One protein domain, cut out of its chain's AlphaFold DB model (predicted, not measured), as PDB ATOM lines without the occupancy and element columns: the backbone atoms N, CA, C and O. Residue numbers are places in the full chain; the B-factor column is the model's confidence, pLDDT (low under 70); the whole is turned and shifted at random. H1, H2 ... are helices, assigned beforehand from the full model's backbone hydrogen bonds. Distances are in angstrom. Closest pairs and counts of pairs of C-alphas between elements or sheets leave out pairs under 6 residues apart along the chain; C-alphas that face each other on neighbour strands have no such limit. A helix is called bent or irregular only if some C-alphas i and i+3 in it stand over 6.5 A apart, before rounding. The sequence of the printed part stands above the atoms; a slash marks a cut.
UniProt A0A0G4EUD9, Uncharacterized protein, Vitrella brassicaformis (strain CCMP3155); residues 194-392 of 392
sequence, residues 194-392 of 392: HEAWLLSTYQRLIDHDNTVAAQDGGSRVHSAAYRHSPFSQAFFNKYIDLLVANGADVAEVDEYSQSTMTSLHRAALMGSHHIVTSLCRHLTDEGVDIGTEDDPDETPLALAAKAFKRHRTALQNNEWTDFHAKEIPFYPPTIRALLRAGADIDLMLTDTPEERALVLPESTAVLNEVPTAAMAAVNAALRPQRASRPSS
ATOM      1  N   HIS A 194      38.381  89.513 -64.309       92.31
ATOM      2  CA  HIS A 194      38.733  89.862 -65.684       92.31
ATOM      3  C   HIS A 194      38.314  91.298 -66.027       92.31
ATOM      4  O   HIS A 194      39.118  92.034 -66.586       92.31
ATOM      5  N   GLU A 195      37.123  91.734 -65.610       94.81
ATOM      6  CA  GLU A 195      36.668  93.125 -65.758       94.81
ATOM      7  C   GLU A 195      37.605  94.117 -65.060       94.81
ATOM      8  O   GLU A 195      38.023  95.115 -65.649       94.81
ATOM      9  N   ALA A 196      37.989  93.831 -63.812       96.00
ATOM     10  CA  ALA A 196      38.937  94.658 -63.069       96.00
ATOM     11  C   ALA A 196      40.322  94.687 -63.736       96.00
ATOM     12  O   ALA A 196      40.971  95.735 -63.779       96.00
ATOM     13  N   TRP A 197      40.769  93.550 -64.275       96.31
ATOM     14  CA  TRP A 197      42.022  93.460 -65.019       96.31
ATOM     15  C   TRP A 197      41.980  94.244 -66.340       96.31
ATOM     16  O   TRP A 197      42.953  94.931 -66.651       96.31
ATOM     17  N   LEU A 198      40.867  94.197 -67.083       95.69
ATOM     18  CA  LEU A 198      40.673  94.968 -68.316       95.69
ATOM     19  C   LEU A 198      40.761  96.468 -68.035       95.69
ATOM     20  O   LEU A 198      41.576  97.150 -68.646       95.69
ATOM     21  N   LEU A 199      40.011  96.964 -67.046       96.69
ATOM     22  CA  LEU A 199      40.035  98.380 -66.655       96.69
ATOM     23  C   LEU A 199      41.437  98.837 -66.223       96.69
ATOM     24  O   LEU A 199      41.895  99.903 -66.627       96.69
ATOM     25  N   SER A 200      42.144  98.016 -65.441       97.62
ATOM     26  CA  SER A 200      43.536  98.285 -65.051       97.62
ATOM     27  C   SER A 200      44.477  98.313 -66.259       97.62
ATOM     28  O   SER A 200      45.394  99.130 -66.333       97.62
ATOM     29  N   THR A 201      44.251  97.441 -67.241       97.31
ATOM     30  CA  THR A 201      45.041  97.408 -68.474       97.31
ATOM     31  C   THR A 201      44.779  98.635 -69.338       97.31
ATOM     32  O   THR A 201      45.742  99.268 -69.752       97.31
ATOM     33  N   TYR A 202      43.523  99.045 -69.520       95.50
ATOM     34  CA  TYR A 202      43.187 100.282 -70.226       95.50
ATOM     35  C   TYR A 202      43.812 101.513 -69.572       95.50
ATOM     36  O   TYR A 202      44.402 102.325 -70.277       95.50
ATOM     37  N   GLN A 203      43.788 101.612 -68.237       96.00
ATOM     38  CA  GLN A 203      44.474 102.698 -67.535       96.00
ATOM     39  C   GLN A 203      45.976 102.719 -67.850       96.00
ATOM     40  O   GLN A 203      46.511 103.771 -68.171       96.00
ATOM     41  N   ARG A 204      46.658 101.566 -67.834       96.12
ATOM     42  CA  ARG A 204      48.091 101.502 -68.173       96.12
ATOM     43  C   ARG A 204      48.389 101.900 -69.616       96.12
ATOM     44  O   ARG A 204      49.439 102.479 -69.868       96.12
ATOM     45  N   LEU A 205      47.505 101.560 -70.554       94.75
ATOM     46  CA  LEU A 205      47.652 101.956 -71.955       94.75
ATOM     47  C   LEU A 205      47.499 103.472 -72.115       94.75
ATOM     48  O   LEU A 205      48.292 104.080 -72.821       94.75
ATOM     49  N   ILE A 206      46.549 104.078 -71.401       92.81
ATOM     50  CA  ILE A 206      46.362 105.535 -71.351       92.81
ATOM     51  C   ILE A 206      47.549 106.229 -70.666       92.81
ATOM     52  O   ILE A 206      48.013 107.264 -71.130       92.81
ATOM     53  N   ASP A 207      48.086 105.652 -69.589       93.62
ATOM     54  CA  ASP A 207      49.278 106.184 -68.917       93.62
ATOM     55  C   ASP A 207      50.518 106.132 -69.831       93.62
ATOM     56  O   ASP A 207      51.431 106.948 -69.694       93.62
ATOM     57  N   HIS A 208      50.561 105.160 -70.749       91.25
ATOM     58  CA  HIS A 208      51.624 105.011 -71.739       91.25
ATOM     59  C   HIS A 208      51.465 105.982 -72.917       91.25
ATOM     60  O   HIS A 208      52.452 106.550 -73.380       91.25
ATOM     61  N   ASP A 209      50.237 106.177 -73.393       90.31
ATOM     62  CA  ASP A 209      49.885 107.134 -74.438       90.31
ATOM     63  C   ASP A 209      48.554 107.802 -74.088       90.31
ATOM     64  O   ASP A 209      47.486 107.219 -74.254       90.31
ATOM     65  N   ASN A 210      48.606 109.045 -73.612       86.25
ATOM     66  CA  ASN A 210      47.412 109.752 -73.149       86.25
ATOM     67  C   ASN A 210      46.505 110.232 -74.290       86.25
ATOM     68  O   ASN A 210      45.384 110.662 -74.029       86.25
ATOM     69  N   THR A 211      46.965 110.155 -75.542       86.50
ATOM     70  CA  THR A 211      46.159 110.530 -76.708       86.50
ATOM     71  C   THR A 211      45.237 109.406 -77.147       86.50
ATOM     72  O   THR A 211      44.213 109.674 -77.773       86.50
ATOM     73  N   VAL A 212      45.543 108.168 -76.744       84.38
ATOM     74  CA  VAL A 212      44.795 106.977 -77.142       84.38
ATOM     75  C   VAL A 212      43.312 107.090 -76.785       84.38
ATOM     76  O   VAL A 212      42.477 106.765 -77.608       84.38
ATOM     77  N   ALA A 213      42.934 107.604 -75.612       82.12
ATOM     78  CA  ALA A 213      41.516 107.684 -75.246       82.12
ATOM     79  C   ALA A 213      40.735 108.729 -76.063       82.12
ATOM     80  O   ALA A 213      39.592 108.470 -76.429       82.12
ATOM     81  N   ALA A 214      41.349 109.882 -76.341       78.75
ATOM     82  CA  ALA A 214      40.715 110.983 -77.063       78.75
ATOM     83  C   ALA A 214      40.657 110.742 -78.580       78.75
ATOM     84  O   ALA A 214      39.709 111.161 -79.234       78.75
ATOM     85  N   GLN A 215      41.659 110.059 -79.138       70.25
ATOM     86  CA  GLN A 215      41.662 109.657 -80.542       70.25
ATOM     87  C   GLN A 215      40.636 108.544 -80.762       70.25
ATOM     88  O   GLN A 215      40.736 107.462 -80.168       70.25
ATOM     89  N   ASP A 216      39.662 108.827 -81.630       64.38
ATOM     90  CA  ASP A 216      38.600 107.901 -82.027       64.38
ATOM     91  C   ASP A 216      37.743 107.434 -80.837       64.38
ATOM     92  O   ASP A 216      37.333 106.270 -80.751       64.38
ATOM     93  N   GLY A 217      37.502 108.342 -79.884       58.62
ATOM     94  CA  GLY A 217      36.690 108.098 -78.692       58.62
ATOM     95  C   GLY A 217      35.310 107.541 -79.047       58.62
ATOM     96  O   GLY A 217      34.914 106.513 -78.484       58.62
ATOM     97  N   GLY A 218      34.646 108.137 -80.046       61.03
ATOM     98  CA  GLY A 218      33.412 107.614 -80.627       61.03
ATOM     99  C   GLY A 218      33.580 106.166 -81.089       61.03
ATOM    100  O   GLY A 218      32.927 105.270 -80.550       61.03
ATOM    101  N   SER A 219      34.537 105.900 -81.986       65.44
ATOM    102  CA  SER A 219      34.794 104.566 -82.562       65.44
ATOM    103  C   SER A 219      35.016 103.469 -81.500       65.44
ATOM    104  O   SER A 219      34.504 102.343 -81.599       65.44
ATOM    105  N   ARG A 220      35.710 103.792 -80.398       70.50
ATOM    106  CA  ARG A 220      35.928 102.874 -79.259       70.50
ATOM    107  C   ARG A 220      34.636 102.525 -78.530       70.50
ATOM    108  O   ARG A 220      34.464 101.393 -78.073       70.50
ATOM    109  N   VAL A 221      33.718 103.475 -78.402       69.31
ATOM    110  CA  VAL A 221      32.398 103.231 -77.815       69.31
ATOM    111  C   VAL A 221      31.482 102.533 -78.826       69.31
ATOM    112  O   VAL A 221      30.738 101.631 -78.435       69.31
ATOM    113  N   HIS A 222      31.575 102.849 -80.121       69.69
ATOM    114  CA  HIS A 222      30.841 102.147 -81.183       69.69
ATOM    115  C   HIS A 222      31.179 100.654 -81.218       69.69
ATOM    116  O   HIS A 222      30.270  99.825 -81.309       69.69
ATOM    117  N   SER A 223      32.458 100.291 -81.077       67.31
ATOM    118  CA  SER A 223      32.874  98.882 -80.997       67.31
ATOM    119  C   SER A 223      32.351  98.184 -79.733       67.31
ATOM    120  O   SER A 223      31.906  97.037 -79.802       67.31
ATOM    121  N   ALA A 224      32.295  98.888 -78.596       73.81
ATOM    122  CA  ALA A 224      31.704  98.378 -77.356       73.81
ATOM    123  C   ALA A 224      30.168  98.247 -77.420       73.81
ATOM    124  O   ALA A 224      29.583  97.443 -76.693       73.81
ATOM    125  N   ALA A 225      29.511  99.005 -78.304       70.06
ATOM    126  CA  ALA A 225      28.071  98.957 -78.538       70.06
ATOM    127  C   ALA A 225      27.616  97.717 -79.334       70.06
ATOM    128  O   ALA A 225      26.410  97.537 -79.544       70.06
ATOM    129  N   TYR A 226      28.546  96.853 -79.763       67.00
ATOM    130  CA  TYR A 226      28.227  95.603 -80.449       67.00
ATOM    131  C   TYR A 226      27.352  94.681 -79.576       67.00
ATOM    132  O   TYR A 226      27.462  94.656 -78.351       67.00
ATOM    133  N   ARG A 227      26.445  93.941 -80.228       62.50
ATOM    134  CA  ARG A 227      25.375  93.145 -79.597       62.50
ATOM    135  C   ARG A 227      25.902  92.223 -78.488       62.50
ATOM    136  O   ARG A 227      26.900  91.535 -78.672       62.50
ATOM    137  N   HIS A 228      25.133  92.129 -77.401       67.12
ATOM    138  CA  HIS A 228      25.220  91.081 -76.368       67.12
ATOM    139  C   HIS A 228      26.544  90.986 -75.636       67.12
ATOM    140  O   HIS A 228      27.135  89.911 -75.530       67.12
ATOM    141  N   SER A 229      26.979  92.100 -75.065       77.12
ATOM    142  CA  SER A 229      28.101  92.036 -74.151       77.12
ATOM    143  C   SER A 229      27.699  91.409 -72.803       77.12
ATOM    144  O   SER A 229      26.811  91.939 -72.127       77.12
ATOM    145  N   PRO A 230      28.351  90.312 -72.371       85.38
ATOM    146  CA  PRO A 230      28.127  89.698 -71.068       85.38
ATOM    147  C   PRO A 230      28.829  90.455 -69.927       85.38
ATOM    148  O   PRO A 230      28.737  90.029 -68.775       85.38
ATOM    149  N   PHE A 231      29.530  91.558 -70.224       89.81
ATOM    150  CA  PHE A 231      30.142  92.418 -69.215       89.81
ATOM    151  C   PHE A 231      29.080  93.145 -68.376       89.81
ATOM    152  O   PHE A 231      27.994  93.512 -68.843       89.81
ATOM    153  N   SER A 232      29.404  93.359 -67.104       92.81
ATOM    154  CA  SER A 232      28.508  93.961 -66.126       92.81
ATOM    155  C   SER A 232      28.235  95.444 -66.409       92.81
ATOM    156  O   SER A 232      29.067  96.172 -66.952       92.81
ATOM    157  N   GLN A 233      27.085  95.947 -65.943       93.75
ATOM    158  CA  GLN A 233      26.809  97.391 -65.940       93.75
ATOM    159  C   GLN A 233      27.911  98.184 -65.211       93.75
ATOM    160  O   GLN A 233      28.242  99.299 -65.604       93.75
ATOM    161  N   ALA A 234      28.484  97.622 -64.139       95.38
ATOM    162  CA  ALA A 234      29.538  98.279 -63.373       95.38
ATOM    163  C   ALA A 234      30.838  98.422 -64.179       95.38
ATOM    164  O   ALA A 234      31.516  99.442 -64.042       95.38
ATOM    165  N   PHE A 235      31.169  97.434 -65.016       94.88
ATOM    166  CA  PHE A 235      32.274  97.529 -65.964       94.88
ATOM    167  C   PHE A 235      32.032  98.648 -66.972       94.88
ATOM    168  O   PHE A 235      32.871  99.536 -67.078       94.88
ATOM    169  N   PHE A 236      30.874  98.663 -67.639       93.75
ATOM    170  CA  PHE A 236      30.590  99.680 -68.654       93.75
ATOM    171  C   PHE A 236      30.551 101.099 -68.097       93.75
ATOM    172  O   PHE A 236      31.125 101.994 -68.709       93.75
ATOM    173  N   ASN A 237      29.997 101.293 -66.896       95.12
ATOM    174  CA  ASN A 237      30.066 102.589 -66.222       95.12
ATOM    175  C   ASN A 237      31.524 103.046 -66.063       95.12
ATOM    176  O   ASN A 237      31.862 104.154 -66.454       95.12
ATOM    177  N   LYS A 238      32.401 102.180 -65.536       96.88
ATOM    178  CA  LYS A 238      33.817 102.514 -65.316       96.88
ATOM    179  C   LYS A 238      34.604 102.669 -66.614       96.88
ATOM    180  O   LYS A 238      35.512 103.485 -66.657       96.88
ATOM    181  N   TYR A 239      34.288 101.880 -67.637       94.62
ATOM    182  CA  TYR A 239      34.920 101.960 -68.948       94.62
ATOM    183  C   TYR A 239      34.611 103.305 -69.614       94.62
ATOM    184  O   TYR A 239      35.535 104.006 -70.011       94.62
ATOM    185  N   ILE A 240      33.338 103.713 -69.647       93.56
ATOM    186  CA  ILE A 240      32.948 105.021 -70.184       93.56
ATOM    187  C   ILE A 240      33.500 106.159 -69.316       93.56
ATOM    188  O   ILE A 240      34.074 107.098 -69.860       93.56
ATOM    189  N   ASP A 241      33.413 106.060 -67.981       95.00
ATOM    190  CA  ASP A 241      34.001 107.055 -67.070       95.00
ATOM    191  C   ASP A 241      35.519 107.216 -67.327       95.00
ATOM    192  O   ASP A 241      36.027 108.336 -67.318       95.00
ATOM    193  N   LEU A 242      36.243 106.116 -67.589       94.50
ATOM    194  CA  LEU A 242      37.672 106.127 -67.914       94.50
ATOM    195  C   LEU A 242      37.956 106.832 -69.246       94.50
ATOM    196  O   LEU A 242      38.878 107.641 -69.307       94.50
ATOM    197  N   LEU A 243      37.186 106.543 -70.297       91.88
ATOM    198  CA  LEU A 243      37.356 107.183 -71.604       91.88
ATOM    199  C   LEU A 243      37.091 108.695 -71.526       91.88
ATOM    200  O   LEU A 243      37.945 109.489 -71.919       91.88
ATOM    201  N   VAL A 244      35.956 109.095 -70.941       92.12
ATOM    202  CA  VAL A 244      35.564 110.509 -70.791       92.12
ATOM    203  C   VAL A 244      36.582 111.280 -69.951       92.12
ATOM    204  O   VAL A 244      36.999 112.375 -70.325       92.12
ATOM    205  N   ALA A 245      37.054 110.700 -68.841       94.06
ATOM    206  CA  ALA A 245      38.070 111.329 -67.993       94.06
ATOM    207  C   ALA A 245      39.406 111.575 -68.716       94.06
ATOM    208  O   ALA A 245      40.195 112.403 -68.261       94.06
ATOM    209  N   ASN A 246      39.651 110.881 -69.831       92.00
ATOM    210  CA  ASN A 246      40.849 111.011 -70.655       92.00
ATOM    211  C   ASN A 246      40.558 111.625 -72.036       92.00
ATOM    212  O   ASN A 246      41.343 111.458 -72.967       92.00
ATOM    213  N   GLY A 247      39.461 112.382 -72.156       89.00
ATOM    214  CA  GLY A 247      39.201 113.257 -73.298       89.00
ATOM    215  C   GLY A 247      38.441 112.624 -74.460       89.00
ATOM    216  O   GLY A 247      38.370 113.254 -75.510       89.00
ATOM    217  N   ALA A 248      37.876 111.424 -74.299       88.38
ATOM    218  CA  ALA A 248      36.964 110.866 -75.295       88.38
ATOM    219  C   ALA A 248      35.654 111.667 -75.342       88.38
ATOM    220  O   ALA A 248      35.006 111.853 -74.305       88.38
ATOM    221  N   ASP A 249      35.240 112.079 -76.539       86.31
ATOM    222  CA  ASP A 249      33.902 112.615 -76.775       86.31
ATOM    223  C   ASP A 249      32.936 111.466 -77.092       86.31
ATOM    224  O   ASP A 249      33.031 110.799 -78.117       86.31
ATOM    225  N   VAL A 250      32.008 111.198 -76.175       82.81
ATOM    226  CA  VAL A 250      31.024 110.111 -76.311       82.81
ATOM    227  C   VAL A 250      29.796 110.502 -77.139       82.81
ATOM    228  O   VAL A 250      28.956 109.644 -77.422       82.81
ATOM    229  N   ALA A 251      29.674 111.784 -77.496       81.88
ATOM    230  CA  ALA A 251      28.658 112.298 -78.408       81.88
ATOM    231  C   ALA A 251      29.166 112.379 -79.857       81.88
ATOM    232  O   ALA A 251      28.379 112.692 -80.750       81.88
ATOM    233  N   GLU A 252      30.446 112.074 -80.089       78.50
ATOM    234  CA  GLU A 252      31.063 112.073 -81.411       78.50
ATOM    235  C   GLU A 252      30.298 111.160 -82.384       78.50
ATOM    236  O   GLU A 252      29.837 110.058 -82.051       78.50
ATOM    237  N   VAL A 253      30.137 111.664 -83.601       72.94
ATOM    238  CA  VAL A 253      29.480 110.977 -84.709       72.94
ATOM    239  C   VAL A 253      30.510 110.090 -85.405       72.94
ATOM    240  O   VAL A 253      31.637 110.514 -85.631       72.94
ATOM    241  N   ASP A 254      30.132 108.858 -85.753       65.94
ATOM    242  CA  ASP A 254      30.978 108.016 -86.603       65.94
ATOM    243  C   ASP A 254      30.998 108.579 -88.030       65.94
ATOM    244  O   ASP A 254      30.009 108.462 -88.756       65.94
ATOM    245  N   GLU A 255      32.109 109.197 -88.434       56.97
ATOM    246  CA  GLU A 255      32.298 109.700 -89.802       56.97
ATOM    247  C   GLU A 255      32.548 108.567 -90.819       56.97
ATOM    248  O   GLU A 255      32.463 108.792 -92.025       56.97
ATOM    249  N   TYR A 256      32.837 107.338 -90.361       51.91
ATOM    250  CA  TYR A 256      33.149 106.203 -91.238       51.91
ATOM    251  C   TYR A 256      31.923 105.393 -91.674       51.91
ATOM    252  O   TYR A 256      32.029 104.561 -92.581       51.91
ATOM    253  N   SER A 257      30.750 105.599 -91.067       54.06
ATOM    254  CA  SER A 257      29.513 104.991 -91.554       54.06
ATOM    255  C   SER A 257      28.799 105.911 -92.541       54.06
ATOM    256  O   SER A 257      28.685 107.106 -92.314       54.06
ATOM    257  N   GLN A 258      28.219 105.333 -93.602       52.94
ATOM    258  CA  GLN A 258      27.352 106.033 -94.575       52.94
ATOM    259  C   GLN A 258      26.126 106.728 -93.943       52.94
ATOM    260  O   GLN A 258      25.338 107.346 -94.648       52.94
ATOM    261  N   SER A 259      25.942 106.579 -92.633       59.28
ATOM    262  CA  SER A 259      24.953 107.266 -91.815       59.28
ATOM    263  C   SER A 259      25.691 107.854 -90.620       59.28
ATOM    264  O   SER A 259      26.400 107.135 -89.918       59.28
ATOM    265  N   THR A 260      25.530 109.142 -90.373       70.56
ATOM    266  CA  THR A 260      26.175 109.888 -89.288       70.56
ATOM    267  C   THR A 260      25.557 109.514 -87.937       70.56
ATOM    268  O   THR A 260      24.655 110.165 -87.413       70.56
ATOM    269  N   MET A 261      26.023 108.404 -87.358       78.44
ATOM    270  CA  MET A 261      25.480 107.841 -86.118       78.44
ATOM    271  C   MET A 261      26.396 108.099 -84.917       78.44
ATOM    272  O   MET A 261      27.551 107.673 -84.889       78.44
ATOM    273  N   THR A 262      25.850 108.677 -83.846       86.75
ATOM    274  CA  THR A 262      26.544 108.709 -82.540       86.75
ATOM    275  C   THR A 262      26.636 107.313 -81.915       86.75
ATOM    276  O   THR A 262      25.894 106.384 -82.271       86.75
ATOM    277  N   SER A 263      27.509 107.137 -80.918       86.44
ATOM    278  CA  SER A 263      27.608 105.856 -80.206       86.44
ATOM    279  C   SER A 263      26.309 105.468 -79.491       86.44
ATOM    280  O   SER A 263      26.008 104.276 -79.367       86.44
ATOM    281  N   LEU A 264      25.498 106.452 -79.079       91.44
ATOM    282  CA  LEU A 264      24.184 106.209 -78.485       91.44
ATOM    283  C   LEU A 264      23.197 105.631 -79.512       91.44
ATOM    284  O   LEU A 264      22.529 104.640 -79.204       91.44
ATOM    285  N   HIS A 265      23.163 106.163 -80.740       88.88
ATOM    286  CA  HIS A 265      22.357 105.603 -81.833       88.88
ATOM    287  C   HIS A 265      22.729 104.143 -82.105       88.88
ATOM    288  O   HIS A 265      21.861 103.270 -82.184       88.88
ATOM    289  N   ARG A 266      24.034 103.846 -82.194       86.81
ATOM    290  CA  ARG A 266      24.518 102.480 -82.429       86.81
ATOM    291  C   ARG A 266      24.127 101.540 -81.291       86.81
ATOM    292  O   ARG A 266      23.637 100.442 -81.552       86.81
ATOM    293  N   ALA A 267      24.307 101.958 -80.040       89.81
ATOM    294  CA  ALA A 267      23.933 101.158 -78.877       89.81
ATOM    295  C   ALA A 267      22.422 100.887 -78.822       89.81
ATOM    296  O   ALA A 267      22.012  99.766 -78.515       89.81
ATOM    297  N   ALA A 268      21.601 101.878 -79.174       92.12
ATOM    298  CA  ALA A 268      20.154 101.749 -79.238       92.12
ATOM    299  C   ALA A 268      19.701 100.787 -80.351       92.12
ATOM    300  O   ALA A 268      18.936  99.854 -80.091       92.12
ATOM    301  N   LEU A 269      20.258 100.938 -81.558       89.00
ATOM    302  CA  LEU A 269      20.028 100.054 -82.707       89.00
ATOM    303  C   LEU A 269      20.396  98.590 -82.404       89.00
ATOM    304  O   LEU A 269      19.772  97.665 -82.930       89.00
ATOM    305  N   MET A 270      21.416  98.373 -81.570       86.19
ATOM    306  CA  MET A 270      21.924  97.046 -81.209       86.19
ATOM    307  C   MET A 270      21.280  96.449 -79.947       86.19
ATOM    308  O   MET A 270      21.546  95.288 -79.638       86.19
ATOM    309  N   GLY A 271      20.428  97.192 -79.227       89.94
ATOM    310  CA  GLY A 271      19.814  96.723 -77.976       89.94
ATOM    311  C   GLY A 271      20.788  96.656 -76.786       89.94
ATOM    312  O   GLY A 271      20.592  95.885 -75.842       89.94
ATOM    313  N   SER A 272      21.862  97.445 -76.813       90.38
ATOM    314  CA  SER A 272      22.961  97.400 -75.843       90.38
ATOM    315  C   SER A 272      22.663  98.248 -74.596       90.38
ATOM    316  O   SER A 272      23.338  99.239 -74.319       90.38
ATOM    317  N   HIS A 273      21.649  97.855 -73.816       92.12
ATOM    318  CA  HIS A 273      21.136  98.635 -72.676       92.12
ATOM    319  C   HIS A 273      22.185  99.045 -71.622       92.12
ATOM    320  O   HIS A 273      22.057 100.122 -71.038       92.12
ATOM    321  N   HIS A 274      23.227  98.235 -71.377       92.50
ATOM    322  CA  HIS A 274      24.301  98.613 -70.449       92.50
ATOM    323  C   HIS A 274      25.124  99.804 -70.961       92.50
ATOM    324  O   HIS A 274      25.438 100.714 -70.188       92.50
ATOM    325  N   ILE A 275      25.443  99.813 -72.259       92.06
ATOM    326  CA  ILE A 275      26.148 100.917 -72.920       92.06
ATOM    327  C   ILE A 275      25.258 102.154 -72.940       92.06
ATOM    328  O   ILE A 275      25.705 103.201 -72.491       92.06
ATOM    329  N   VAL A 276      23.989 102.021 -73.347       94.31
ATOM    330  CA  VAL A 276      23.013 103.127 -73.319       94.31
ATOM    331  C   VAL A 276      22.955 103.769 -71.933       94.31
ATOM    332  O   VAL A 276      23.155 104.969 -71.798       94.31
ATOM    333  N   THR A 277      22.784 102.960 -70.883       94.88
ATOM    334  CA  THR A 277      22.745 103.453 -69.494       94.88
ATOM    335  C   THR A 277      24.035 104.180 -69.100       94.88
ATOM    336  O   THR A 277      23.989 105.156 -68.353       94.88
ATOM    337  N   SER A 278      25.188 103.710 -69.581       94.38
ATOM    338  CA  SER A 278      26.488 104.314 -69.271       94.38
ATOM    339  C   SER A 278      26.694 105.633 -70.020       94.38
ATOM    340  O   SER A 278      27.141 106.598 -69.410       94.38
ATOM    341  N   LEU A 279      26.330 105.691 -71.306       93.25
ATOM    342  CA  LEU A 279      26.463 106.883 -72.149       93.25
ATOM    343  C   LEU A 279      25.540 108.006 -71.694       93.25
ATOM    344  O   LEU A 279      25.999 109.125 -71.502       93.25
ATOM    345  N   CYS A 280      24.272 107.701 -71.416       94.62
ATOM    346  CA  CYS A 280      23.291 108.695 -70.985       94.62
ATOM    347  C   CYS A 280      23.676 109.435 -69.690       94.62
ATOM    348  O   CYS A 280      23.161 110.514 -69.433       94.62
ATOM    349  N   ARG A 281      24.589 108.898 -68.867       93.88
ATOM    350  CA  ARG A 281      25.118 109.604 -67.683       93.88
ATOM    351  C   ARG A 281      26.029 110.786 -68.026       93.88
ATOM    352  O   ARG A 281      26.267 111.619 -67.155       93.88
ATOM    353  N   HIS A 282      26.575 110.801 -69.237       92.75
ATOM    354  CA  HIS A 282      27.546 111.783 -69.724       92.75
ATOM    355  C   HIS A 282      26.963 112.703 -70.804       92.75
ATOM    356  O   HIS A 282      27.671 113.569 -71.304       92.75
ATOM    357  N   LEU A 283      25.685 112.531 -71.148       91.44
ATOM    358  CA  LEU A 283      24.984 113.321 -72.158       91.44
ATOM    359  C   LEU A 283      24.020 114.313 -71.500       91.44
ATOM    360  O   LEU A 283      23.521 114.086 -70.397       91.44
ATOM    361  N   THR A 284      23.772 115.427 -72.185       91.06
ATOM    362  CA  THR A 284      22.673 116.349 -71.869       91.06
ATOM    363  C   THR A 284      21.350 115.792 -72.390       91.06
ATOM    364  O   THR A 284      21.357 114.886 -73.219       91.06
ATOM    365  N   ASP A 285      20.222 116.371 -71.970       86.12
ATOM    366  CA  ASP A 285      18.896 116.020 -72.506       86.12
ATOM    367  C   ASP A 285      18.874 116.138 -74.045       86.12
ATOM    368  O   ASP A 285      18.490 115.203 -74.741       86.12
ATOM    369  N   GLU A 286      19.425 117.232 -74.588       86.56
ATOM    370  CA  GLU A 286      19.601 117.430 -76.039       86.56
ATOM    371  C   GLU A 286      20.477 116.343 -76.688       86.56
ATOM    372  O   GLU A 286      20.244 115.956 -77.827       86.56
ATOM    373  N   GLY A 287      21.480 115.832 -75.969       88.50
ATOM    374  CA  GLY A 287      22.348 114.756 -76.446       88.50
ATOM    375  C   GLY A 287      21.708 113.365 -76.383       88.50
ATOM    376  O   GLY A 287      22.145 112.467 -77.099       88.50
ATOM    377  N   VAL A 288      20.688 113.159 -75.543       91.56
ATOM    378  CA  VAL A 288      19.915 111.904 -75.486       91.56
ATOM    379  C   VAL A 288      18.930 111.820 -76.653       91.56
ATOM    380  O   VAL A 288      18.763 110.741 -77.226       91.56
ATOM    381  N   ASP A 289      18.338 112.955 -77.017       91.44
ATOM    382  CA  ASP A 289      17.364 113.099 -78.105       91.44
ATOM    383  C   ASP A 289      17.984 113.579 -79.426       91.44
ATOM    384  O   ASP A 289      17.277 113.995 -80.342       91.44
ATOM    385  N   ILE A 290      19.311 113.518 -79.539       89.44
ATOM    386  CA  ILE A 290      20.015 113.882 -80.767       89.44
ATOM    387  C   ILE A 290      19.529 113.001 -81.924       89.44
ATOM    388  O   ILE A 290      19.504 111.783 -81.793       89.44
ATOM    389  N   GLY A 291      19.124 113.606 -83.039       87.38
ATOM    390  CA  GLY A 291      18.833 112.882 -84.279       87.38
ATOM    391  C   GLY A 291      20.100 112.577 -85.081       87.38
ATOM    392  O   GLY A 291      21.204 112.990 -84.713       87.38
ATOM    393  N   THR A 292      19.949 111.888 -86.208       84.44
ATOM    394  CA  THR A 292      21.039 111.744 -87.190       84.44
ATOM    395  C   THR A 292      21.132 112.994 -88.072       84.44
ATOM    396  O   THR A 292      20.200 113.801 -88.102       84.44
ATOM    397  N   GLU A 293      22.240 113.189 -88.798       79.38
ATOM    398  CA  GLU A 293      22.337 114.322 -89.741       79.38
ATOM    399  C   GLU A 293      21.355 114.166 -90.909       79.38
ATOM    400  O   GLU A 293      20.777 115.150 -91.371       79.38
ATOM    401  N   ASP A 294      21.149 112.924 -91.357       80.12
ATOM    402  CA  ASP A 294      20.278 112.591 -92.486       80.12
ATOM    403  C   ASP A 294      18.787 112.659 -92.120       80.12
ATOM    404  O   ASP A 294      17.951 113.018 -92.954       80.12
ATOM    405  N   ASP A 295      18.455 112.318 -90.874       84.31
ATOM    406  CA  ASP A 295      17.099 112.321 -90.340       84.31
ATOM    407  C   ASP A 295      17.101 112.750 -88.855       84.31
ATOM    408  O   ASP A 295      17.447 111.949 -87.972       84.31
ATOM    409  N   PRO A 296      16.702 114.005 -88.557       83.50
ATOM    410  CA  PRO A 296      16.568 114.511 -87.191       83.50
ATOM    411  C   PRO A 296      15.566 113.725 -86.335       83.50
ATOM    412  O   PRO A 296      15.657 113.767 -85.110       83.50
ATOM    413  N   ASP A 297      14.626 113.015 -86.963       84.50
ATOM    414  CA  ASP A 297      13.612 112.223 -86.272       84.50
ATOM    415  C   ASP A 297      14.126 110.809 -85.926       84.50
ATOM    416  O   ASP A 297      13.540 110.114 -85.087       84.50
ATOM    417  N   GLU A 298      15.253 110.371 -86.507       87.19
ATOM    418  CA  GLU A 298      15.937 109.125 -86.135       87.19
ATOM    419  C   GLU A 298      16.734 109.270 -84.829       87.19
ATOM    420  O   GLU A 298      17.931 109.011 -84.767       87.19
ATOM    421  N   THR A 299      16.048 109.616 -83.741       92.25
ATOM    422  CA  THR A 299      16.628 109.607 -82.389       92.25
ATOM    423  C   THR A 299      17.041 108.189 -81.960       92.25
ATOM    424  O   THR A 299      16.511 107.185 -82.466       92.25
ATOM    425  N   PRO A 300      17.916 108.031 -80.946       93.88
ATOM    426  CA  PRO A 300      18.233 106.725 -80.380       93.88
ATOM    427  C   PRO A 300      16.987 105.934 -79.957       93.88
ATOM    428  O   PRO A 300      16.920 104.718 -80.163       93.88
ATOM    429  N   LEU A 301      15.967 106.604 -79.405       94.88
ATOM    430  CA  LEU A 301      14.707 105.965 -79.020       94.88
ATOM    431  C   LEU A 301      13.939 105.442 -80.241       94.88
ATOM    432  O   LEU A 301      13.470 104.296 -80.218       94.88
ATOM    433  N   ALA A 302      13.865 106.233 -81.314       92.25
ATOM    434  CA  ALA A 302      13.252 105.824 -82.574       92.25
ATOM    435  C   ALA A 302      13.968 104.606 -83.181       92.25
ATOM    436  O   ALA A 302      13.321 103.607 -83.517       92.25
ATOM    437  N   LEU A 303      15.305 104.614 -83.224       91.44
ATOM    438  CA  LEU A 303      16.096 103.493 -83.743       91.44
ATOM    439  C   LEU A 303      15.913 102.205 -82.931       91.44
ATOM    440  O   LEU A 303      15.750 101.130 -83.518       91.44
ATOM    441  N   ALA A 304      15.889 102.289 -81.596       93.44
ATOM    442  CA  ALA A 304      15.615 101.130 -80.748       93.44
ATOM    443  C   ALA A 304      14.224 100.537 -81.035       93.44
ATOM    444  O   ALA A 304      14.081  99.315 -81.138       93.44
ATOM    445  N   ALA A 305      13.200 101.380 -81.201       93.88
ATOM    446  CA  ALA A 305      11.838 100.942 -81.495       93.88
ATOM    447  C   ALA A 305      11.709 100.316 -82.898       93.88
ATOM    448  O   ALA A 305      11.133  99.232 -83.037       93.88
ATOM    449  N   LYS A 306      12.306 100.940 -83.921       91.75
ATOM    450  CA  LYS A 306      12.368 100.441 -85.305       91.75
ATOM    451  C   LYS A 306      13.072  99.087 -85.381       91.75
ATOM    452  O   LYS A 306      12.566  98.138 -85.989       91.75
ATOM    453  N   ALA A 307      14.207  98.947 -84.697       90.50
ATOM    454  CA  ALA A 307      14.936  97.688 -84.601       90.50
ATOM    455  C   ALA A 307      14.116  96.609 -83.881       90.50
ATOM    456  O   ALA A 307      14.000  95.484 -84.380       90.50
ATOM    457  N   PHE A 308      13.482  96.960 -82.759       93.88
ATOM    458  CA  PHE A 308      12.617  96.052 -82.019       93.88
ATOM    459  C   PHE A 308      11.465  95.537 -82.888       93.88
ATOM    460  O   PHE A 308      11.254  94.323 -82.983       93.88
ATOM    461  N   LYS A 309      10.765  96.440 -83.584       93.75
ATOM    462  CA  LYS A 309       9.714  96.100 -84.547       93.75
ATOM    463  C   LYS A 309      10.239  95.153 -85.618       93.75
ATOM    464  O   LYS A 309       9.665  94.084 -85.797       93.75
ATOM    465  N   ARG A 310      11.362  95.488 -86.262       91.06
ATOM    466  CA  ARG A 310      11.980  94.650 -87.300       91.06
ATOM    467  C   ARG A 310      12.229  93.226 -86.806       91.06
ATOM    468  O   ARG A 310      11.868  92.276 -87.497       91.06
ATOM    469  N   HIS A 311      12.782  93.057 -85.602       90.69
ATOM    470  CA  HIS A 311      13.000  91.719 -85.048       90.69
ATOM    471  C   HIS A 311      11.687  90.978 -84.749       90.69
ATOM    472  O   HIS A 311      11.604  89.775 -84.992       90.69
ATOM    473  N   ARG A 312      10.649  91.671 -84.264       92.81
ATOM    474  CA  ARG A 312       9.327  91.068 -84.028       92.81
ATOM    475  C   ARG A 312       8.634  90.649 -85.323       92.81
ATOM    476  O   ARG A 312       8.084  89.554 -85.369       92.81
ATOM    477  N   THR A 313       8.670  91.492 -86.351       92.81
ATOM    478  CA  THR A 313       8.068  91.208 -87.659       92.81
ATOM    479  C   THR A 313       8.772  90.040 -88.342       92.81
ATOM    480  O   THR A 313       8.100  89.114 -88.783       92.81
ATOM    481  N   ALA A 314      10.109  90.011 -88.343       89.44
ATOM    482  CA  ALA A 314      10.868  88.878 -88.873       89.44
ATOM    483  C   ALA A 314      10.521  87.567 -88.140       89.44
ATOM    484  O   ALA A 314      10.226  86.554 -88.774       89.44
ATOM    485  N   LEU A 315      10.425  87.604 -86.802       90.75
ATOM    486  CA  LEU A 315       9.990  86.447 -86.015       90.75
ATOM    487  C   LEU A 315       8.566  85.988 -86.385       90.75
ATOM    488  O   LEU A 315       8.326  84.790 -86.500       90.75
ATOM    489  N   GLN A 316       7.627  86.919 -86.589       92.25
ATOM    490  CA  GLN A 316       6.253  86.613 -87.019       92.25
ATOM    491  C   GLN A 316       6.199  86.002 -88.425       92.25
ATOM    492  O   GLN A 316       5.387  85.111 -88.676       92.25
ATOM    493  N   ASN A 317       7.089  86.439 -89.314       92.44
ATOM    494  CA  ASN A 317       7.228  85.917 -90.672       92.44
ATOM    495  C   ASN A 317       7.970  84.566 -90.724       92.44
ATOM    496  O   ASN A 317       8.121  83.995 -91.801       92.44
ATOM    497  N   ASN A 318       8.386  84.022 -89.573       88.56
ATOM    498  CA  ASN A 318       9.227  82.827 -89.449       88.56
ATOM    499  C   ASN A 318      10.596  82.956 -90.139       88.56
ATOM    500  O   ASN A 318      11.203  81.959 -90.533       88.56
ATOM    501  N   GLU A 319      11.103  84.179 -90.256       82.38
ATOM    502  CA  GLU A 319      12.449  84.457 -90.740       82.38
ATOM    503  C   GLU A 319      13.415  84.308 -89.564       82.38
ATOM    504  O   GLU A 319      13.252  84.965 -88.537       82.38
ATOM    505  N   TRP A 320      14.385  83.396 -89.689       78.19
ATOM    506  CA  TRP A 320      15.473  83.186 -88.722       78.19
ATOM    507  C   TRP A 320      15.028  83.224 -87.250       78.19
ATOM    508  O   TRP A 320      15.589  83.942 -86.416       78.19
ATOM    509  N   THR A 321      13.994  82.446 -86.930       84.31
ATOM    510  CA  THR A 321      13.263  82.510 -85.656       84.31
ATOM    511  C   THR A 321      14.169  82.450 -84.431       84.31
ATOM    512  O   THR A 321      14.004  83.241 -83.504       84.31
ATOM    513  N   ASP A 322      15.163  81.560 -84.442       82.62
ATOM    514  CA  ASP A 322      16.086  81.359 -83.322       82.62
ATOM    515  C   ASP A 322      16.948  82.590 -83.044       82.62
ATOM    516  O   ASP A 322      17.288  82.861 -81.892       82.62
ATOM    517  N   PHE A 323      17.306  83.336 -84.089       81.25
ATOM    518  CA  PHE A 323      18.066  84.569 -83.965       81.25
ATOM    519  C   PHE A 323      17.171  85.679 -83.408       81.25
ATOM    520  O   PHE A 323      17.429  86.195 -82.324       81.25
ATOM    521  N   HIS A 324      16.063  85.993 -84.081       85.81
ATOM    522  CA  HIS A 324      15.189  87.092 -83.661       85.81
ATOM    523  C   HIS A 324      14.593  86.882 -82.262       85.81
ATOM    524  O   HIS A 324      14.479  87.843 -81.500       85.81
ATOM    525  N   ALA A 325      14.287  85.637 -81.879       87.56
ATOM    526  CA  ALA A 325      13.837  85.305 -80.529       87.56
ATOM    527  C   ALA A 325      14.894  85.604 -79.449       87.56
ATOM    528  O   ALA A 325      14.522  85.955 -78.329       87.56
ATOM    529  N   LYS A 326      16.190  85.496 -79.774       85.44
ATOM    530  CA  LYS A 326      17.290  85.869 -78.870       85.44
ATOM    531  C   LYS A 326      17.517  87.377 -78.820       85.44
ATOM    532  O   LYS A 326      17.867  87.870 -77.762       85.44
ATOM    533  N   GLU A 327      17.284  88.105 -79.910       85.44
ATOM    534  CA  GLU A 327      17.498  89.563 -79.972       85.44
ATOM    535  C   GLU A 327      16.393  90.374 -79.282       85.44
ATOM    536  O   GLU A 327      16.657  91.369 -78.613       85.44
ATOM    537  N   ILE A 328      15.135  89.957 -79.439       91.38
ATOM    538  CA  ILE A 328      13.956  90.672 -78.924       91.38
ATOM    539  C   ILE A 328      14.069  91.081 -77.440       91.38
ATOM    540  O   ILE A 328      13.742  92.230 -77.134       91.38
ATOM    541  N   PRO A 329      14.525  90.214 -76.514       92.38
ATOM    542  CA  PRO A 329      14.634  90.545 -75.093       92.38
ATOM    543  C   PRO A 329      15.533  91.742 -74.748       92.38
ATOM    544  O   PRO A 329      15.405  92.280 -73.650       92.38
ATOM    545  N   PHE A 330      16.421  92.171 -75.648       90.44
ATOM    546  CA  PHE A 330      17.379  93.251 -75.392       90.44
ATOM    547  C   PHE A 330      16.808  94.656 -75.626       90.44
ATOM    548  O   PHE A 330      17.283  95.631 -75.038       90.44
ATOM    549  N   TYR A 331      15.743  94.779 -76.420       94.06
ATOM    550  CA  TYR A 331      15.162  96.081 -76.748       94.06
ATOM    551  C   TYR A 331      14.337  96.708 -75.617       94.06
ATOM    552  O   TYR A 331      14.551  97.887 -75.351       94.06
ATOM    553  N   PRO A 332      13.462  95.988 -74.883       95.38
ATOM    554  CA  PRO A 332      12.706  96.603 -73.790       95.38
ATOM    555  C   PRO A 332      13.593  97.251 -72.706       95.38
ATOM    556  O   PRO A 332      13.345  98.407 -72.359       95.38
ATOM    557  N   PRO A 333      14.671  96.607 -72.202       94.81
ATOM    558  CA  PRO A 333      15.606  97.262 -71.283       94.81
ATOM    559  C   PRO A 333      16.307  98.484 -71.888       94.81
ATOM    560  O   PRO A 333      16.529  99.463 -71.181       94.81
ATOM    561  N   THR A 334      16.629  98.438 -73.184       95.12
ATOM    562  CA  THR A 334      17.269  99.545 -73.912       95.12
ATOM    563  C   THR A 334      16.334 100.749 -74.022       95.12
ATOM    564  O   THR A 334      16.720 101.856 -73.657       95.12
ATOM    565  N   ILE A 335      15.078 100.519 -74.415       96.00
ATOM    566  CA  ILE A 335      14.027 101.542 -74.470       96.00
ATOM    567  C   ILE A 335      13.822 102.161 -73.082       96.00
ATOM    568  O   ILE A 335      13.831 103.380 -72.946       96.00
ATOM    569  N   ARG A 336      13.723 101.349 -72.018       95.56
ATOM    570  CA  ARG A 336      13.624 101.882 -70.646       95.56
ATOM    571  C   ARG A 336      14.837 102.709 -70.240       95.56
ATOM    572  O   ARG A 336      14.665 103.671 -69.504       95.56
ATOM    573  N   ALA A 337      16.044 102.318 -70.644       95.50
ATOM    574  CA  ALA A 337      17.254 103.066 -70.318       95.50
ATOM    575  C   ALA A 337      17.225 104.470 -70.944       95.50
ATOM    576  O   ALA A 337      17.463 105.437 -70.227       95.50
ATOM    577  N   LEU A 338      16.829 104.579 -72.217       96.31
ATOM    578  CA  LEU A 338      16.641 105.864 -72.905       96.31
ATOM    579  C   LEU A 338      15.551 106.713 -72.237       96.31
ATOM    580  O   LEU A 338      15.777 107.871 -71.908       96.31
ATOM    581  N   LEU A 339      14.397 106.119 -71.930       94.81
ATOM    582  CA  LEU A 339      13.298 106.827 -71.263       94.81
ATOM    583  C   LEU A 339      13.674 107.314 -69.855       94.81
ATOM    584  O   LEU A 339      13.288 108.405 -69.447       94.81
ATOM    585  N   ARG A 340      14.450 106.529 -69.095       94.38
ATOM    586  CA  ARG A 340      14.992 106.961 -67.792       94.38
ATOM    587  C   ARG A 340      16.004 108.097 -67.927       94.38
ATOM    588  O   ARG A 340      16.161 108.853 -66.974       94.38
ATOM    589  N   ALA A 341      16.685 108.180 -69.066       93.94
ATOM    590  CA  ALA A 341      17.611 109.255 -69.396       93.94
ATOM    591  C   ALA A 341      16.916 110.524 -69.911       93.94
ATOM    592  O   ALA A 341      17.600 111.508 -70.148       93.94
ATOM    593  N   GLY A 342      15.586 110.514 -70.045       92.12
ATOM    594  CA  GLY A 342      14.812 111.680 -70.465       92.12
ATOM    595  C   GLY A 342      14.406 111.689 -71.934       92.12
ATOM    596  O   GLY A 342      13.821 112.681 -72.342       92.12
ATOM    597  N   ALA A 343      14.652 110.608 -72.688       93.31
ATOM    598  CA  ALA A 343      14.324 110.564 -74.112       93.31
ATOM    599  C   ALA A 343      12.842 110.874 -74.382       93.31
ATOM    600  O   ALA A 343      11.950 110.248 -73.787       93.31
ATOM    601  N   ASP A 344      12.589 111.805 -75.299       90.44
ATOM    602  CA  ASP A 344      11.255 112.301 -75.604       90.44
ATOM    603  C   ASP A 344      10.530 111.398 -76.618       90.44
ATOM    604  O   ASP A 344      10.908 111.233 -77.778       90.44
ATOM    605  N   ILE A 345       9.418 110.813 -76.169       88.25
ATOM    606  CA  ILE A 345       8.551 109.961 -76.994       88.25
ATOM    607  C   ILE A 345       7.840 110.786 -78.072       88.25
ATOM    608  O   ILE A 345       7.441 110.237 -79.100       88.25
ATOM    609  N   ASP A 346       7.639 112.084 -77.851       85.81
ATOM    610  CA  ASP A 346       6.951 112.954 -78.799       85.81
ATOM    611  C   ASP A 346       7.812 113.294 -80.021       85.81
ATOM    612  O   ASP A 346       7.248 113.613 -81.068       85.81
ATOM    613  N   LEU A 347       9.135 113.111 -79.932       85.31
ATOM    614  CA  LEU A 347      10.049 113.172 -81.077       85.31
ATOM    615  C   LEU A 347       9.976 111.922 -81.965       85.31
ATOM    616  O   LEU A 347      10.429 111.943 -83.103       85.31
ATOM    617  N   MET A 348       9.359 110.831 -81.496       77.38
ATOM    618  CA  MET A 348       9.022 109.715 -82.378       77.38
ATOM    619  C   MET A 348       7.832 110.123 -83.258       77.38
ATOM    620  O   MET A 348       6.712 110.263 -82.752       77.38
ATOM    621  N   LEU A 349       8.079 110.290 -84.565       66.94
ATOM    622  CA  LEU A 349       7.093 110.654 -85.591       66.94
ATOM    623  C   LEU A 349       5.692 110.067 -85.338       66.94
ATOM    624  O   LEU A 349       5.510 108.876 -85.081       66.94
ATOM    625  N   THR A 350       4.658 110.892 -85.519       53.84
ATOM    626  CA  THR A 350       3.252 110.457 -85.426       53.84
ATOM    627  C   THR A 350       2.859 109.428 -86.491       53.84
ATOM    628  O   THR A 350       1.865 108.720 -86.319       53.84
ATOM    629  N   ASP A 351       3.654 109.313 -87.559       55.97
ATOM    630  CA  ASP A 351       3.414 108.426 -88.699       55.97
ATOM    631  C   ASP A 351       4.041 107.026 -88.527       55.97
ATOM    632  O   ASP A 351       3.861 106.160 -89.387       55.97
ATOM    633  N   THR A 352       4.680 106.740 -87.379       67.81
ATOM    634  CA  THR A 352       5.119 105.388 -86.981       67.81
ATOM    635  C   THR A 352       4.322 104.833 -85.782       67.81
ATOM    636  O   THR A 352       4.887 104.407 -84.765       67.81
ATOM    637  N   PRO A 353       2.976 104.743 -85.872       77.62
ATOM    638  CA  PRO A 353       2.111 104.380 -84.741       77.62
ATOM    639  C   PRO A 353       2.437 103.008 -84.134       77.62
ATOM    640  O   PRO A 353       2.224 102.783 -82.944       77.62
ATOM    641  N   GLU A 354       2.983 102.090 -84.931       83.25
ATOM    642  CA  GLU A 354       3.394 100.763 -84.471       83.25
ATOM    643  C   GLU A 354       4.656 100.791 -83.600       83.25
ATOM    644  O   GLU A 354       4.744 100.032 -82.638       83.25
ATOM    645  N   GLU A 355       5.625 101.656 -83.901       86.50
ATOM    646  CA  GLU A 355       6.858 101.793 -83.115       86.50
ATOM    647  C   GLU A 355       6.560 102.484 -81.790       86.50
ATOM    648  O   GLU A 355       6.943 101.991 -80.728       86.50
ATOM    649  N   ARG A 356       5.752 103.549 -81.830       86.44
ATOM    650  CA  ARG A 356       5.255 104.214 -80.621       86.44
ATOM    651  C   ARG A 356       4.481 103.245 -79.722       86.44
ATOM    652  O   ARG A 356       4.676 103.239 -78.508       86.44
ATOM    653  N   ALA A 357       3.665 102.359 -80.300       89.12
ATOM    654  CA  ALA A 357       2.956 101.326 -79.545       89.12
ATOM    655  C   ALA A 357       3.889 100.332 -78.823       89.12
ATOM    656  O   ALA A 357       3.487  99.769 -77.804       89.12
ATOM    657  N   LEU A 358       5.124 100.131 -79.300       91.00
ATOM    658  CA  LEU A 358       6.134  99.311 -78.617       91.00
ATOM    659  C   LEU A 358       6.812 100.049 -77.454       91.00
ATOM    660  O   LEU A 358       7.267  99.396 -76.516       91.00
ATOM    661  N   VAL A 359       6.859 101.383 -77.487       91.19
ATOM    662  CA  VAL A 359       7.503 102.217 -76.456       91.19
ATOM    663  C   VAL A 359       6.557 102.541 -75.295       91.19
ATOM    664  O   VAL A 359       6.983 102.566 -74.140       91.19
ATOM    665  N   LEU A 360       5.259 102.731 -75.559       90.94
ATOM    666  CA  LEU A 360       4.263 103.104 -74.539       90.94
ATOM    667  C   LEU A 360       4.209 102.167 -73.306       90.94
ATOM    668  O   LEU A 360       4.132 102.680 -72.180       90.94
ATOM    669  N   PRO A 361       4.266 100.826 -73.446       92.56
ATOM    670  CA  PRO A 361       4.305  99.931 -72.289       92.56
ATOM    671  C   PRO A 361       5.560 100.131 -71.433       92.56
ATOM    672  O   PRO A 361       5.480 100.115 -70.204       92.56
ATOM    673  N   GLU A 362       6.706 100.369 -72.070       93.62
ATOM    674  CA  GLU A 362       7.983 100.576 -71.385       93.62
ATOM    675  C   GLU A 362       8.024 101.944 -70.685       93.62
ATOM    676  O   GLU A 362       8.487 102.033 -69.550       93.62
ATOM    677  N   SER A 363       7.441 102.983 -71.291       88.81
ATOM    678  CA  SER A 363       7.218 104.290 -70.651       88.81
ATOM    679  C   SER A 363       6.354 104.175 -69.400       88.81
ATOM    680  O   SER A 363       6.725 104.654 -68.328       88.81
ATOM    681  N   THR A 364       5.250 103.433 -69.494       90.44
ATOM    682  CA  THR A 364       4.387 103.160 -68.339       90.44
ATOM    683  C   THR A 364       5.155 102.426 -67.234       90.44
ATOM    684  O   THR A 364       5.004 102.748 -66.055       90.44
ATOM    685  N   ALA A 365       6.003 101.457 -67.593       91.00
ATOM    686  CA  ALA A 365       6.838 100.742 -66.634       91.00
ATOM    687  C   ALA A 365       7.820 101.681 -65.911       91.00
ATOM    688  O   ALA A 365       7.888 101.639 -64.684       91.00
ATOM    689  N   VAL A 366       8.509 102.568 -66.639       89.69
ATOM    690  CA  VAL A 366       9.430 103.561 -66.055       89.69
ATOM    691  C   VAL A 366       8.691 104.535 -65.134       89.69
ATOM    692  O   VAL A 366       9.125 104.760 -64.005       89.69
ATOM    693  N   LEU A 367       7.536 105.060 -65.552       86.69
ATOM    694  CA  LEU A 367       6.732 105.976 -64.732       86.69
ATOM    695  C   LEU A 367       6.274 105.332 -63.413       86.69
ATOM    696  O   LEU A 367       6.256 105.987 -62.371       86.69
ATOM    697  N   ASN A 368       5.968 104.033 -63.430       88.38
ATOM    698  CA  ASN A 368       5.584 103.290 -62.229       88.38
ATOM    699  C   ASN A 368       6.750 103.057 -61.247       88.38
ATOM    700  O   ASN A 368       6.512 102.785 -60.068       88.38
ATOM    701  N   GLU A 369       8.005 103.183 -61.686       86.19
ATOM    702  CA  GLU A 369       9.186 103.094 -60.815       86.19
ATOM    703  C   GLU A 369       9.424 104.397 -60.025       86.19
ATOM    704  O   GLU A 369       9.991 104.355 -58.926       86.19
ATOM    705  N   VAL A 370       8.941 105.542 -60.530       81.12
ATOM    706  CA  VAL A 370       9.201 106.885 -59.977       81.12
ATOM    707  C   VAL A 370       8.814 107.021 -58.500       81.12
ATOM    708  O   VAL A 370       9.652 107.489 -57.727       81.12
ATOM    709  N   PRO A 371       7.621 106.593 -58.032       81.31
ATOM    710  CA  PRO A 371       7.261 106.731 -56.620       81.31
ATOM    711  C   PRO A 371       8.219 105.973 -55.693       81.31
ATOM    712  O   PRO A 371       8.598 106.468 -54.630       81.31
ATOM    713  N   THR A 372       8.655 104.785 -56.113       77.56
ATOM    714  CA  THR A 372       9.582 103.946 -55.346       77.56
ATOM    715  C   THR A 372      10.979 104.560 -55.322       77.56
ATOM    716  O   THR A 372      11.588 104.659 -54.255       77.56
ATOM    717  N   ALA A 373      11.467 105.031 -56.472       75.50
ATOM    718  CA  ALA A 373      12.760 105.697 -56.590       75.50
ATOM    719  C   ALA A 373      12.802 107.010 -55.789       75.50
ATOM    720  O   ALA A 373      13.744 107.237 -55.028       75.50
ATOM    721  N   ALA A 374      11.749 107.827 -55.873       75.69
ATOM    722  CA  ALA A 374      11.611 109.061 -55.105       75.69
ATOM    723  C   ALA A 374      11.617 108.783 -53.596       75.69
ATOM    724  O   ALA A 374      12.348 109.431 -52.845       75.69
ATOM    725  N   MET A 375      10.876 107.769 -53.137       76.50
ATOM    726  CA  MET A 375      10.910 107.360 -51.732       76.50
ATOM    727  C   MET A 375      12.291 106.854 -51.297       76.50
ATOM    728  O   MET A 375      12.732 107.164 -50.187       76.50
ATOM    729  N   ALA A 376      12.991 106.091 -52.136       78.19
ATOM    730  CA  ALA A 376      14.344 105.626 -51.843       78.19
ATOM    731  C   ALA A 376      15.341 106.796 -51.744       78.19
ATOM    732  O   ALA A 376      16.108 106.854 -50.781       78.19
ATOM    733  N   ALA A 377      15.277 107.756 -52.671       78.00
ATOM    734  CA  ALA A 377      16.116 108.954 -52.683       78.00
ATOM    735  C   ALA A 377      15.879 109.830 -51.444       78.00
ATOM    736  O   ALA A 377      16.830 110.207 -50.757       78.00
ATOM    737  N   VAL A 378      14.614 110.074 -51.087       77.19
ATOM    738  CA  VAL A 378      14.248 110.798 -49.859       77.19
ATOM    739  C   VAL A 378      14.774 110.066 -48.620       77.19
ATOM    740  O   VAL A 378      15.379 110.681 -47.742       77.19
ATOM    741  N   ASN A 379      14.613 108.743 -48.543       76.94
ATOM    742  CA  ASN A 379      15.127 107.961 -47.416       76.94
ATOM    743  C   ASN A 379      16.661 107.976 -47.327       76.94
ATOM    744  O   ASN A 379      17.197 108.040 -46.219       76.94
ATOM    745  N   ALA A 380      17.365 107.939 -48.461       78.94
ATOM    746  CA  ALA A 380      18.818 108.056 -48.513       78.94
ATOM    747  C   ALA A 380      19.289 109.444 -48.047       78.94
ATOM    748  O   ALA A 380      20.185 109.524 -47.207       78.94
ATOM    749  N   ALA A 381      18.631 110.517 -48.499       80.25
ATOM    750  CA  ALA A 381      18.930 111.892 -48.096       80.25
ATOM    751  C   ALA A 381      18.679 112.148 -46.596       80.25
ATOM    752  O   ALA A 381      19.415 112.896 -45.955       80.25
ATOM    753  N   LEU A 382      17.676 111.491 -46.004       81.44
ATOM    754  CA  LEU A 382      17.362 111.592 -44.572       81.44
ATOM    755  C   LEU A 382      18.232 110.683 -43.682       81.44
ATOM    756  O   LEU A 382      18.232 110.831 -42.455       81.44
ATOM    757  N   ARG A 383      18.975 109.735 -44.265       81.94
ATOM    758  CA  ARG A 383      19.787 108.744 -43.537       81.94
ATOM    759  C   ARG A 383      20.860 109.374 -42.629       81.94
ATOM    760  O   ARG A 383      20.944 108.943 -41.478       81.94
ATOM    761  N   PRO A 384      21.614 110.412 -43.051       77.69
ATOM    762  CA  PRO A 384      22.588 111.087 -42.189       77.69
ATOM    763  C   PRO A 384      21.935 111.782 -40.986       77.69
ATOM    764  O   PRO A 384      22.457 111.730 -39.875       77.69
ATOM    765  N   GLN A 385      20.746 112.368 -41.172       72.56
ATOM    766  CA  GLN A 385      20.034 113.083 -40.107       72.56
ATOM    767  C   GLN A 385      19.514 112.126 -39.024       72.56
ATOM    768  O   GLN A 385      19.585 112.437 -37.835       72.56
ATOM    769  N   ARG A 386      19.067 110.925 -39.414       64.81
ATOM    770  CA  ARG A 386      18.628 109.869 -38.482       64.81
ATOM    771  C   ARG A 386      19.787 109.248 -37.694       64.81
ATOM    772  O   ARG A 386      19.587 108.887 -36.542       64.81
ATOM    773  N   ALA A 387      20.981 109.166 -38.283       64.12
ATOM    774  CA  ALA A 387      22.185 108.665 -37.614       64.12
ATOM    775  C   ALA A 387      22.816 109.679 -36.635       64.12
ATOM    776  O   ALA A 387      23.602 109.292 -35.777       64.12
ATOM    777  N   SER A 388      22.465 110.964 -36.750       57.16
ATOM    778  CA  SER A 388      23.037 112.060 -35.952       57.16
ATOM    779  C   SER A 388      22.245 112.450 -34.696       57.16
ATOM    780  O   SER A 388      22.669 113.351 -33.977       57.16
ATOM    781  N   ARG A 389      21.103 111.807 -34.399       50.84
ATOM    782  CA  ARG A 389      20.359 112.057 -33.151       50.84
ATOM    783  C   ARG A 389      20.975 111.236 -32.008       50.84
ATOM    784  O   ARG A 389      20.813 110.017 -32.023       50.84
ATOM    785  N   PRO A 390      21.638 111.850 -31.008       50.31
ATOM    786  CA  PRO A 390      22.007 111.126 -29.804       50.31
ATOM    787  C   PRO A 390      20.723 110.773 -29.049       50.31
ATOM    788  O   PRO A 390      19.838 111.613 -28.878       50.31
ATOM    789  N   SER A 391      20.611 109.514 -28.638       54.47
ATOM    790  CA  SER A 391      19.589 109.048 -27.705       54.47
ATOM    791  C   SER A 391      19.745 109.807 -26.386       54.47
ATOM    792  O   SER A 391      20.676 109.528 -25.630       54.47
ATOM    793  N   SER A 392      18.886 110.800 -26.168       46.16
ATOM    794  CA  SER A 392      18.708 111.492 -24.889       46.16
ATOM    795  C   SER A 392      17.871 110.664 -23.931       46.16
ATOM    796  O   SER A 392      16.810 110.188 -24.407       46.16
TER     797      SER A 392
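This is residues 194 to 392 of the 392 residues of an uncharacterized protein of Vitrella brassicaformis (strain CCMP3155) (UniProt A0A0G4EUD9). Look for a body of short helices and a helical hairpin, H7 and H8, with one long helix, H9, crossing the hairpin; residues 371 to 392, of which 371 to 387 belong to H9, stick out as an arm. On the hairpin's other side H4 and H5 pack, then H2 and H3, and H1 packs on H3 far from H9. The printed part has 199 residues with nine named helices, H1 to H9 in order, and no named strand: all helix. It is only just compact, close to loose, with a radius of gyration of the C-alphas of 19.2 A, and spans 70 by 47 by 33 A.

Find C-alpha 353 at (2.111, 104.380, -84.741); from there H9 runs 51.4 A to C-alpha 387 at (22.185, 108.665, -37.614). It has a kink of 34 degrees near residue 381 and is only just irregular, with C-alphas 381 and 384 7.0 A apart. H8, residues 321 to 340, is 30.3 A long, with a kink of 27 degrees near residue 329; it too is only just irregular, with C-alphas 326 and 329 6.6 A apart. H7, residues 300 to 316, is 24.3 A long. The short ones are H6, residues 285 to 288, H5, residues 273 to 279, H4, residues 263 to 270, and H2, residues 217 to 224. H3, residues 233 to 245, measures 18.0 A, and H1, residues 194 to 208, 20.8 A, beginning at (38.733, 89.862, -65.684).

Start at H9: its residues 359 to 366 touch H8 at a steep tilt of 50 degrees, the closest C-alphas being those of Arg 336 and Glu 362, 5.8 A apart. Its residues 354 to 359 touch H7, closest at the C-alphas of Ala 305 and Glu 355, 5.3 A. H7 and H8 form a hairpin at a shallow tilt of 24 degrees, closest at Leu 315 and Thr 321, C-alphas 5.1 A apart. H8 touches H5 with residues 330 to 338 alone, C-alphas of His 273 and Thr 334 4.2 A apart. H4 touches H7, C-alphas of His 265 and Pro 300 4.5 A apart, and forms a hairpin with H5, C-alphas of Ala 267 and Val 276 6.0 A apart. H2 touches H4, C-alphas of His 222 and Ser 263 5.0 A apart. H3 touches H5, C-alphas of Asn 237 and Ser 278 5.0 A apart, and H1, C-alphas of Glu 195 and Phe 235 6.2 A apart. H6 touches no helix; H1 and H9 are apart. Every O i to N i+4 pair is within hydrogen-bond range in H1, H2, H3, H4, H5 and H7, against 10 of 16 in H8 and 24 of 31 in H9; H6 is too short for such a pair.

The farthest C-alphas, of Asn 317 and Ser 392, are 71.5 A apart. The printed part has no cut, and the links H3 to H4, H6 to H7 and H8 to H9 are long. Look for pLDDT under 70 at residues 216 to 219, 221 to 223, 226 to 228, 254 to 259, 349 to 352 and 386 to 392.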